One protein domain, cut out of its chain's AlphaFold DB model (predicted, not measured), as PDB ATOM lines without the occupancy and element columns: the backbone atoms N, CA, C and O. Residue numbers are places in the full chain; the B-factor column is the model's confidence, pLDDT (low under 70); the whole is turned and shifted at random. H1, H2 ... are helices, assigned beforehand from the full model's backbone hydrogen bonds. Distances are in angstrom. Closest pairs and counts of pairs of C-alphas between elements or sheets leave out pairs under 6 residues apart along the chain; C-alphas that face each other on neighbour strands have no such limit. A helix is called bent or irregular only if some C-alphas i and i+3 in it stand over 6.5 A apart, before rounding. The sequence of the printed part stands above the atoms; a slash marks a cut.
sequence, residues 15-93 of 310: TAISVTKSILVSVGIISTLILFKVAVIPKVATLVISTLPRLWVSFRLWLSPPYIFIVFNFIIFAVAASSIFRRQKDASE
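This is residues 15 to 93 of the 310 residues of the protein "uncharacterized protein LOC111495736" of Cucurbita maxima (UniProt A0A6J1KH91). This is an open, flat U of two long helical limbs with a wide empty gap between them: H1a, the long first arm of the bent helix H1, makes one limb, and H2 makes the other. The short arm H1b is the base of the U at one end, and from there the chain folds back along H2. The printed part has 79 residues with two named helices, H1 then H2, and no named strand; the class is all helix. The whole is extended, with a radius of gyration of the C-alphas of 20.5 A and spans of 57 by 42 by 14 A.

Begin with the longest helix, H1, residues 15 to 62, which by its hydrogen bonds was assigned as one helix but is bent: C-alphas 50 and 53 are 6.9 A apart. Find C-alpha 15 at (141.671, 180.344, 127.462); from there H1a, residues 15 to 50, runs 50.0 A, with a kink of 41 degrees near residue 40. H1b holds residues 53 to 62. H2, residues 65 to 93, runs 42.5 A to C-alpha 93 at (154.352, 188.566, 103.948).

At the bend, look for H1a and H1b about perpendicular, at 82 degrees. H1b and H2 meet only through their link. H1a and H2 are apart, with no C-alpha of the one within 8 A of the other. The O i to N i+4 pairs within hydrogen-bond range are 29 of 32 in H1a, 5 of 6 in H1b and 24 of 25 in H2.

The C-alphas of Ala 16 and Pro 65 are the two farthest apart, at 57.4 A. The printed part has no cut, and the link from H1 to H2, two residues, is tight. Residues 15 to 35 of H1 and 72 to 93 of H2 are among those that stand free. In this model the mean pLDDT of the printed part is 78.6; it is under 70 at residues 50 to 58, 60 to 64, 85 and 87 to 93.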
ATOM      1  N   THR A  15     140.886 179.230 128.026       82.31
ATOM      2  CA  THR A  15     141.671 180.344 127.462       82.31
ATOM      3  C   THR A  15     142.133 181.307 128.553       82.31
ATOM      4  O   THR A  15     143.298 181.703 128.549       82.31
ATOM      5  N   ALA A  16     141.287 181.604 129.544       83.44
ATOM      6  CA  ALA A  16     141.660 182.446 130.681       83.44
ATOM      7  C   ALA A  16     142.794 181.821 131.524       83.44
ATOM      8  O   ALA A  16     143.745 182.514 131.899       83.44
ATOM      9  N   ILE A  17     142.760 180.502 131.762       89.12
ATOM     10  CA  ILE A  17     143.838 179.771 132.454       89.12
ATOM     11  C   ILE A  17     145.143 179.809 131.640       89.12
ATOM     12  O   ILE A  17     146.214 180.052 132.203       89.12
ATOM     13  N   SER A  18     145.073 179.594 130.323       82.50
ATOM     14  CA  SER A  18     146.249 179.613 129.439       82.50
ATOM     15  C   SER A  18     146.903 181.002 129.360       82.50
ATOM     16  O   SER A  18     148.126 181.136 129.487       82.50
ATOM     17  N   VAL A  19     146.085 182.055 129.255       89.00
ATOM     18  CA  VAL A  19     146.535 183.456 129.302       89.00
ATOM     19  C   VAL A  19     147.184 183.772 130.652       89.00
ATOM     20  O   VAL A  19     148.286 184.314 130.678       89.00
ATOM     21  N   THR A  20     146.579 183.355 131.769       90.31
ATOM     22  CA  THR A  20     147.138 183.576 133.117       90.31
ATOM     23  C   THR A  20     148.517 182.924 133.281       90.31
ATOM     24  O   THR A  20     149.442 183.556 133.792       90.31
ATOM     25  N   LYS A  21     148.700 181.690 132.787       91.62
ATOM     26  CA  LYS A  21     150.011 181.012 132.781       91.62
ATOM     27  C   LYS A  21     151.036 181.743 131.910       91.62
ATOM     28  O   LYS A  21     152.180 181.908 132.327       91.62
ATOM     29  N   SER A  22     150.624 182.216 130.735       90.25
ATOM     30  CA  SER A  22     151.493 182.964 129.816       90.25
ATOM     31  C   SER A  22     151.959 184.294 130.418       90.25
ATOM     32  O   SER A  22     153.136 184.636 130.308       90.25
ATOM     33  N   ILE A  23     151.069 185.008 131.118       93.38
ATOM     34  CA  ILE A  23     151.401 186.230 131.866       93.38
ATOM     35  C   ILE A  23     152.387 185.918 132.999       93.38
ATOM     36  O   ILE A  23     153.381 186.621 133.153       93.38
ATOM     37  N   LEU A  24     152.171 184.848 133.772       91.25
ATOM     38  CA  LEU A  24     153.080 184.483 134.865       91.25
ATOM     39  C   LEU A  24     154.500 184.170 134.358       91.25
ATOM     40  O   LEU A  24     155.484 184.634 134.938       91.25
ATOM     41  N   VAL A  25     154.614 183.433 133.247       94.44
ATOM     42  CA  VAL A  25     155.904 183.136 132.604       94.44
ATOM     43  C   VAL A  25     156.552 184.407 132.047       94.44
ATOM     44  O   VAL A  25     157.745 184.619 132.267       94.44
ATOM     45  N   SER A  26     155.796 185.286 131.379       91.50
ATOM     46  CA  SER A  26     156.353 186.527 130.823       91.50
ATOM     47  C   SER A  26     156.832 187.489 131.915       91.50
ATOM     48  O   SER A  26     157.929 188.031 131.795       91.50
ATOM     49  N   VAL A  27     156.096 187.624 133.024       94.12
ATOM     50  CA  VAL A  27     156.521 188.395 134.206       94.12
ATOM     51  C   VAL A  27     157.795 187.804 134.824       94.12
ATOM     52  O   VAL A  27     158.703 188.557 135.173       94.12
ATOM     53  N   GLY A  28     157.921 186.473 134.895       93.38
ATOM     54  CA  GLY A  28     159.152 185.803 135.336       93.38
ATOM     55  C   GLY A  28     160.361 186.086 134.431       93.38
ATOM     56  O   GLY A  28     161.454 186.386 134.918       93.38
ATOM     57  N   ILE A  29     160.167 186.072 133.109       92.50
ATOM     58  CA  ILE A  29     161.217 186.403 132.131       92.50
ATOM     59  C   ILE A  29     161.604 187.887 132.228       92.50
ATOM     60  O   ILE A  29     162.785 188.215 132.293       92.50
ATOM     61  N   ILE A  30     160.633 188.797 132.311       91.31
ATOM     62  CA  ILE A  30     160.893 190.239 132.447       91.31
ATOM     63  C   ILE A  30     161.613 190.535 133.773       91.31
ATOM     64  O   ILE A  30     162.590 191.282 133.787       91.31
ATOM     65  N   SER A  31     161.200 189.898 134.872       88.75
ATOM     66  CA  SER A  31     161.854 190.016 136.181       88.75
ATOM     67  C   SER A  31     163.304 189.519 136.150       88.75
ATOM     68  O   SER A  31     164.211 190.228 136.590       88.75
ATOM     69  N   THR A  32     163.564 188.352 135.550       90.88
ATOM     70  CA  THR A  32     164.939 187.842 135.404       90.88
ATOM     71  C   THR A  32     165.788 188.712 134.475       90.88
ATOM     72  O   THR A  32     166.952 188.940 134.793       90.88
ATOM     73  N   LEU A  33     165.229 189.294 133.407       85.69
ATOM     74  CA  LEU A  33     165.928 190.272 132.562       85.69
ATOM     75  C   LEU A  33     166.259 191.575 133.306       85.69
ATOM     76  O   LEU A  33     167.349 192.113 133.119       85.69
ATOM     77  N   ILE A  34     165.368 192.077 134.167       87.44
ATOM     78  CA  ILE A  34     165.628 193.267 134.996       87.44
ATOM     79  C   ILE A  34     166.700 192.960 136.049       87.44
ATOM     80  O   ILE A  34     167.659 193.720 136.175       87.44
ATOM     81  N   LEU A  35     166.603 191.829 136.753       85.00
ATOM     82  CA  LEU A  35     167.617 191.394 137.720       85.00
ATOM     83  C   LEU A  35     168.973 191.141 137.051       85.00
ATOM     84  O   LEU A  35     170.001 191.557 137.579       85.00
ATOM     85  N   PHE A  36     168.992 190.551 135.854       83.75
ATOM     86  CA  PHE A  36     170.193 190.425 135.029       83.75
ATOM     87  C   PHE A  36     170.746 191.810 134.662       83.75
ATOM     88  O   PHE A  36     171.923 192.094 134.880       83.75
ATOM     89  N   LYS A  37     169.899 192.735 134.200       78.62
ATOM     90  CA  LYS A  37     170.311 194.107 133.876       78.62
ATOM     91  C   LYS A  37     170.894 194.848 135.089       78.62
ATOM     92  O   LYS A  37     171.863 195.579 134.925       78.62
ATOM     93  N   VAL A  38     170.343 194.662 136.288       81.25
ATOM     94  CA  VAL A  38     170.755 195.386 137.506       81.25
ATOM     95  C   VAL A  38     171.944 194.732 138.216       81.25
ATOM     96  O   VAL A  38     172.847 195.440 138.650       81.25
ATOM     97  N   ALA A  39     171.987 193.403 138.327       76.44
ATOM     98  CA  ALA A  39     173.056 192.690 139.029       76.44
ATOM     99  C   ALA A  39     174.212 192.297 138.097       76.44
ATOM    100  O   ALA A  39     175.382 192.434 138.461       76.44
ATOM    101  N   VAL A  40     173.898 191.823 136.888       76.00
ATOM    102  CA  VAL A  40     174.897 191.279 135.962       76.00
ATOM    103  C   VAL A  40     175.578 192.388 135.166       76.00
ATOM    104  O   VAL A  40     176.782 192.286 134.991       76.00
ATOM    105  N   ILE A  41     174.923 193.494 134.780       72.00
ATOM    106  CA  ILE A  41     175.648 194.589 134.094       72.00
ATOM    107  C   ILE A  41     176.783 195.174 134.942       72.00
ATOM    108  O   ILE A  41     177.894 195.175 134.434       72.00
ATOM    109  N   PRO A  42     176.626 195.630 136.198       75.75
ATOM    110  CA  PRO A  42     177.765 196.177 136.936       75.75
ATOM    111  C   PRO A  42     178.828 195.114 137.248       75.75
ATOM    112  O   PRO A  42     180.019 195.420 137.200       75.75
ATOM    113  N   LYS A  43     178.446 193.857 137.522       72.62
ATOM    114  CA  LYS A  43     179.403 192.781 137.845       72.62
ATOM    115  C   LYS A  43     180.144 192.257 136.617       72.62
ATOM    116  O   LYS A  43     181.362 192.125 136.660       72.62
ATOM    117  N   VAL A  44     179.439 192.012 135.516       75.81
ATOM    118  CA  VAL A  44     180.042 191.604 134.245       75.81
ATOM    119  C   VAL A  44     180.719 192.777 133.567       75.81
ATOM    120  O   VAL A  44     181.801 192.550 133.075       75.81
ATOM    121  N   ALA A  45     180.223 194.016 133.596       70.81
ATOM    122  CA  ALA A  45     180.966 195.156 133.044       70.81
ATOM    123  C   ALA A  45     182.254 195.437 133.827       70.81
ATOM    124  O   ALA A  45     183.261 195.731 133.202       70.81
ATOM    125  N   THR A  46     182.284 195.299 135.159       73.19
ATOM    126  CA  THR A  46     183.552 195.431 135.911       73.19
ATOM    127  C   THR A  46     184.490 194.246 135.691       73.19
ATOM    128  O   THR A  46     185.686 194.466 135.513       73.19
ATOM    129  N   LEU A  47     183.983 193.009 135.614       73.44
ATOM    130  CA  LEU A  47     184.779 191.856 135.172       73.44
ATOM    131  C   LEU A  47     185.312 192.062 133.753       73.44
ATOM    132  O   LEU A  47     186.501 191.901 133.534       73.44
ATOM    133  N   VAL A  48     184.465 192.459 132.808       72.88
ATOM    134  CA  VAL A  48     184.782 192.741 131.404       72.88
ATOM    135  C   VAL A  48     185.811 193.856 131.332       72.88
ATOM    136  O   VAL A  48     186.866 193.616 130.788       72.88
ATOM    137  N   ILE A  49     185.624 195.020 131.949       72.31
ATOM    138  CA  ILE A  49     186.608 196.118 131.908       72.31
ATOM    139  C   ILE A  49     187.955 195.703 132.532       72.31
ATOM    140  O   ILE A  49     189.004 196.031 131.980       72.31
ATOM    141  N   SER A  50     187.948 194.938 133.629       69.12
ATOM    142  CA  SER A  50     189.177 194.494 134.312       69.12
ATOM    143  C   SER A  50     189.867 193.296 133.646       69.12
ATOM    144  O   SER A  50     191.080 193.136 133.770       69.12
ATOM    145  N   THR A  51     189.120 192.434 132.951       67.88
ATOM    146  CA  THR A  51     189.646 191.215 132.314       67.88
ATOM    147  C   THR A  51     189.774 191.332 130.801       67.88
ATOM    148  O   THR A  51     190.594 190.608 130.255       67.88
ATOM    149  N   LEU A  52     189.089 192.258 130.118       68.75
ATOM    150  CA  LEU A  52     189.233 192.492 128.674       68.75
ATOM    151  C   LEU A  52     190.673 192.774 128.291       68.75
ATOM    152  O   LEU A  52     191.119 192.107 127.378       68.75
ATOM    153  N   PRO A  53     191.457 193.641 128.951       69.06
ATOM    154  CA  PRO A  53     192.848 193.842 128.542       69.06
ATOM    155  C   PRO A  53     193.655 192.532 128.495       69.06
ATOM    156  O   PRO A  53     194.548 192.386 127.668       69.06
ATOM    157  N   ARG A  54     193.297 191.546 129.330       64.38
ATOM    158  CA  ARG A  54     193.942 190.228 129.404       64.38
ATOM    159  C   ARG A  54     193.311 189.206 128.448       64.38
ATOM    160  O   ARG A  54     194.021 188.585 127.667       64.38
ATOM    161  N   LEU A  55     191.986 189.071 128.468       66.56
ATOM    162  CA  LEU A  55     191.202 188.157 127.634       66.56
ATOM    163  C   LEU A  55     191.171 188.583 126.166       66.56
ATOM    164  O   LEU A  55     191.159 187.719 125.309       66.56
ATOM    165  N   TRP A  56     191.197 189.879 125.859       69.88
ATOM    166  CA  TRP A  56     191.291 190.423 124.501       69.88
ATOM    167  C   TRP A  56     192.657 190.142 123.891       69.88
ATOM    168  O   TRP A  56     192.726 189.744 122.737       69.88
ATOM    169  N   VAL A  57     193.742 190.277 124.663       68.12
ATOM    170  CA  VAL A  57     195.080 189.865 124.212       68.12
ATOM    171  C   VAL A  57     195.110 188.351 123.995       68.12
ATOM    172  O   VAL A  57     195.487 187.916 122.911       68.12
ATOM    173  N   SER A  58     194.613 187.546 124.942       67.81
ATOM    174  CA  SER A  58     194.490 186.096 124.742       67.81
ATOM    175  C   SER A  58     193.618 185.733 123.538       67.81
ATOM    176  O   SER A  58     194.021 184.885 122.761       67.81
ATOM    177  N   PHE A  59     192.474 186.386 123.325       70.12
ATOM    178  CA  PHE A  59     191.562 186.135 122.203       70.12
ATOM    179  C   PHE A  59     192.170 186.565 120.864       70.12
ATOM    180  O   PHE A  59     192.009 185.876 119.864       70.12
ATOM    181  N   ARG A  60     192.935 187.661 120.845       67.25
ATOM    182  CA  ARG A  60     193.642 188.165 119.659       67.25
ATOM    183  C   ARG A  60     194.871 187.321 119.297       67.25
ATOM    184  O   ARG A  60     195.216 187.274 118.125       67.25
ATOM    185  N   LEU A  61     195.486 186.633 120.265       65.12
ATOM    186  CA  LEU A  61     196.492 185.586 120.022       65.12
ATOM    187  C   LEU A  61     195.852 184.215 119.711       65.12
ATOM    188  O   LEU A  61     196.428 183.428 118.966       65.12
ATOM    189  N   TRP A  62     194.659 183.926 120.247       68.00
ATOM    190  CA  TRP A  62     193.878 182.712 119.958       68.00
ATOM    191  C   TRP A  62     193.310 182.741 118.535       68.00
ATOM    192  O   TRP A  62     193.294 181.712 117.864       68.00
ATOM    193  N   LEU A  63     192.948 183.923 118.020       63.44
ATOM    194  CA  LEU A  63     192.749 184.197 116.588       63.44
ATOM    195  C   LEU A  63     194.088 184.172 115.812       63.44
ATOM    196  O   LEU A  63     194.400 185.038 115.003       63.44
ATOM    197  N   SER A  64     194.870 183.122 116.049       68.69
ATOM    198  CA  SER A  64     195.961 182.659 115.201       68.69
ATOM    199  C   SER A  64     195.411 182.300 113.800       68.69
ATOM    200  O   SER A  64     194.216 181.982 113.690       68.69
ATOM    201  N   PRO A  65     196.223 182.314 112.721       73.50
ATOM    202  CA  PRO A  65     195.746 182.239 111.335       73.50
ATOM    203  C   PRO A  65     194.650 181.201 111.004       73.50
ATOM    204  O   PRO A  65     193.697 181.585 110.321       73.50
ATOM    205  N   PRO A  66     194.677 179.936 111.487       76.31
ATOM    206  CA  PRO A  66     193.618 178.973 111.162       76.31
ATOM    207  C   PRO A  66     192.251 179.317 111.782       76.31
ATOM    208  O   PRO A  66     191.213 179.024 111.187       76.31
ATOM    209  N   TYR A  67     192.211 179.968 112.949       80.56
ATOM    210  CA  TYR A  67     190.950 180.313 113.614       80.56
ATOM    211  C   TYR A  67     190.275 181.538 112.995       80.56
ATOM    212  O   TYR A  67     189.045 181.597 112.972       80.56
ATOM    213  N   ILE A  68     191.047 182.472 112.427       82.81
ATOM    214  CA  ILE A  68     190.497 183.599 111.654       82.81
ATOM    215  C   ILE A  68     189.661 183.067 110.483       82.81
ATOM    216  O   ILE A  68     188.547 183.544 110.272       82.81
ATOM    217  N   PHE A  69     190.141 182.037 109.778       85.31
ATOM    218  CA  PHE A  69     189.385 181.399 108.699       85.31
ATOM    219  C   PHE A  69     188.060 180.810 109.202       85.31
ATOM    220  O   PHE A  69     187.015 181.086 108.617       85.31
ATOM    221  N   ILE A  70     188.061 180.061 110.311       85.81
ATOM    222  CA  ILE A  70     186.835 179.467 110.879       85.81
ATOM    223  C   ILE A  70     185.826 180.557 111.282       85.81
ATOM    224  O   ILE A  70     184.648 180.458 110.940       85.81
ATOM    225  N   VAL A  71     186.281 181.622 111.952       87.81
ATOM    226  CA  VAL A  71     185.424 182.751 112.356       87.81
ATOM    227  C   VAL A  71     184.879 183.502 111.137       87.81
ATOM    228  O   VAL A  71     183.694 183.825 111.103       87.81
ATOM    229  N   PHE A  72     185.699 183.738 110.112       87.19
ATOM    230  CA  PHE A  72     185.270 184.414 108.886       87.19
ATOM    231  C   PHE A  72     184.246 183.583 108.099       87.19
ATOM    232  O   PHE A  72     183.214 184.112 107.693       87.19
ATOM    233  N   ASN A  73     184.459 182.268 107.975       87.81
ATOM    234  CA  ASN A  73     183.475 181.354 107.383       87.81
ATOM    235  C   ASN A  73     182.179 181.301 108.201       87.81
ATOM    236  O   ASN A  73     181.100 181.286 107.616       87.81
ATOM    237  N   PHE A  74     182.255 181.335 109.536       92.31
ATOM    238  CA  PHE A  74     181.068 181.424 110.387       92.31
ATOM    239  C   PHE A  74     180.309 182.747 110.189       92.31
ATOM    240  O   PHE A  74     179.083 182.735 110.134       92.31
ATOM    241  N   ILE A  75     181.007 183.875 110.017       92.25
ATOM    242  CA  ILE A  75     180.384 185.172 109.704       92.25
ATOM    243  C   ILE A  75     179.730 185.143 108.316       92.25
ATOM    244  O   ILE A  75     178.574 185.544 108.193       92.25
ATOM    245  N   ILE A  76     180.410 184.620 107.288       91.81
ATOM    246  CA  ILE A  76     179.830 184.442 105.944       91.81
ATOM    247  C   ILE A  76     178.589 183.546 106.017       91.81
ATOM    248  O   ILE A  76     177.543 183.909 105.484       91.81
ATOM    249  N   PHE A  77     178.673 182.415 106.719       92.44
ATOM    250  CA  PHE A  77     177.552 181.499 106.912       92.44
ATOM    251  C   PHE A  77     176.397 182.157 107.678       92.44
ATOM    252  O   PHE A  77     175.246 181.997 107.288       92.44
ATOM    253  N   ALA A  78     176.676 182.955 108.712       91.31
ATOM    254  CA  ALA A  78     175.661 183.697 109.456       91.31
ATOM    255  C   ALA A  78     174.990 184.788 108.602       91.31
ATOM    256  O   ALA A  78     173.777 184.975 108.698       91.31
ATOM    257  N   VAL A  79     175.737 185.473 107.729       88.75
ATOM    258  CA  VAL A  79     175.182 186.435 106.761       88.75
ATOM    259  C   VAL A  79     174.361 185.717 105.685       88.75
ATOM    260  O   VAL A  79     173.259 186.164 105.374       88.75
ATOM    261  N   ALA A  80     174.830 184.579 105.168       89.38
ATOM    262  CA  ALA A  80     174.095 183.759 104.205       89.38
ATOM    263  C   ALA A  80     172.795 183.198 104.811       89.38
ATOM    264  O   ALA A  80     171.723 183.365 104.232       89.38
ATOM    265  N   ALA A  81     172.856 182.629 106.017       85.81
ATOM    266  CA  ALA A  81     171.694 182.155 106.763       85.81
ATOM    267  C   ALA A  81     170.735 183.305 107.123       85.81
ATOM    268  O   ALA A  81     169.524 183.158 106.973       85.81
ATOM    269  N   SER A  82     171.248 184.479 107.515       85.50
ATOM    270  CA  SER A  82     170.423 185.677 107.733       85.50
ATOM    271  C   SER A  82     169.767 186.162 106.437       85.50
ATOM    272  O   SER A  82     168.615 186.582 106.469       85.50
ATOM    273  N   SER A  83     170.452 186.071 105.295       83.19
ATOM    274  CA  SER A  83     169.906 186.404 103.973       83.19
ATOM    275  C   SER A  83     168.782 185.443 103.565       83.19
ATOM    276  O   SER A  83     167.715 185.889 103.148       83.19
ATOM    277  N   ILE A  84     168.963 184.135 103.785       74.25
ATOM    278  CA  ILE A  84     167.918 183.118 103.583       74.25
ATOM    279  C   ILE A  84     166.715 183.392 104.500       74.25
ATOM    280  O   ILE A  84     165.576 183.401 104.036       74.25
ATOM    281  N   PHE A  85     166.956 183.702 105.777       67.88
ATOM    282  CA  PHE A  85     165.898 184.008 106.745       67.88
ATOM    283  C   PHE A  85     165.152 185.320 106.431       67.88
ATOM    284  O   PHE A  85     163.942 185.405 106.630       67.88
ATOM    285  N   ARG A  86     165.842 186.330 105.880       73.44
ATOM    286  CA  ARG A  86     165.222 187.567 105.370       73.44
ATOM    287  C   ARG A  86     164.331 187.273 104.162       73.44
ATOM    288  O   ARG A  86     163.145 187.574 104.227       73.44
ATOM    289  N   ARG A  87     164.841 186.557 103.149       59.03
ATOM    290  CA  ARG A  87     164.038 186.115 101.987       59.03
ATOM    291  C   ARG A  87     162.797 185.315 102.395       59.03
ATOM    292  O   ARG A  87     161.743 185.468 101.784       59.03
ATOM    293  N   GLN A  88     162.899 184.474 103.427       59.72
ATOM    294  CA  GLN A  88     161.756 183.712 103.940       59.72
ATOM    295  C   GLN A  88     160.692 184.613 104.588       59.72
ATOM    296  O   GLN A  88     159.499 184.325 104.462       59.72
ATOM    297  N   LYS A  89     161.094 185.709 105.246       58.81
ATOM    298  CA  LYS A  89     160.158 186.679 105.826       58.81
ATOM    299  C   LYS A  89     159.369 187.405 104.732       58.81
ATOM    300  O   LYS A  89     158.139 187.374 104.771       58.81
ATOM    301  N   ASP A  90     160.055 187.922 103.716       58.41
ATOM    302  CA  ASP A  90     159.433 188.647 102.597       58.41
ATOM    303  C   ASP A  90     158.475 187.737 101.790       58.41
ATOM    304  O   ASP A  90     157.385 188.148 101.383       58.41
ATOM    305  N   ALA A  91     158.833 186.457 101.625       57.47
ATOM    306  CA  ALA A  91     157.985 185.452 100.977       57.47
ATOM    307  C   ALA A  91     156.728 185.086 101.791       57.47
ATOM    308  O   ALA A  91     155.698 184.735 101.210       57.47
ATOM    309  N   SER A  92     156.790 185.159 103.125       55.62
ATOM    310  CA  SER A  92     155.622 184.921 103.983       55.62
ATOM    311  C   SER A  92     154.652 186.106 104.000       55.62
ATOM    312  O   SER A  92     153.445 185.888 104.028       55.62
ATOM    313  N   GLU A  93     155.157 187.338 103.905       54.94
ATOM    314  CA  GLU A  93     154.352 188.566 103.948       54.94
ATOM    315  C   GLU A  93     153.572 188.777 102.633       54.94
ATOM    316  O   GLU A  93     152.352 188.954 102.654       54.94
TER     317      GLU A  93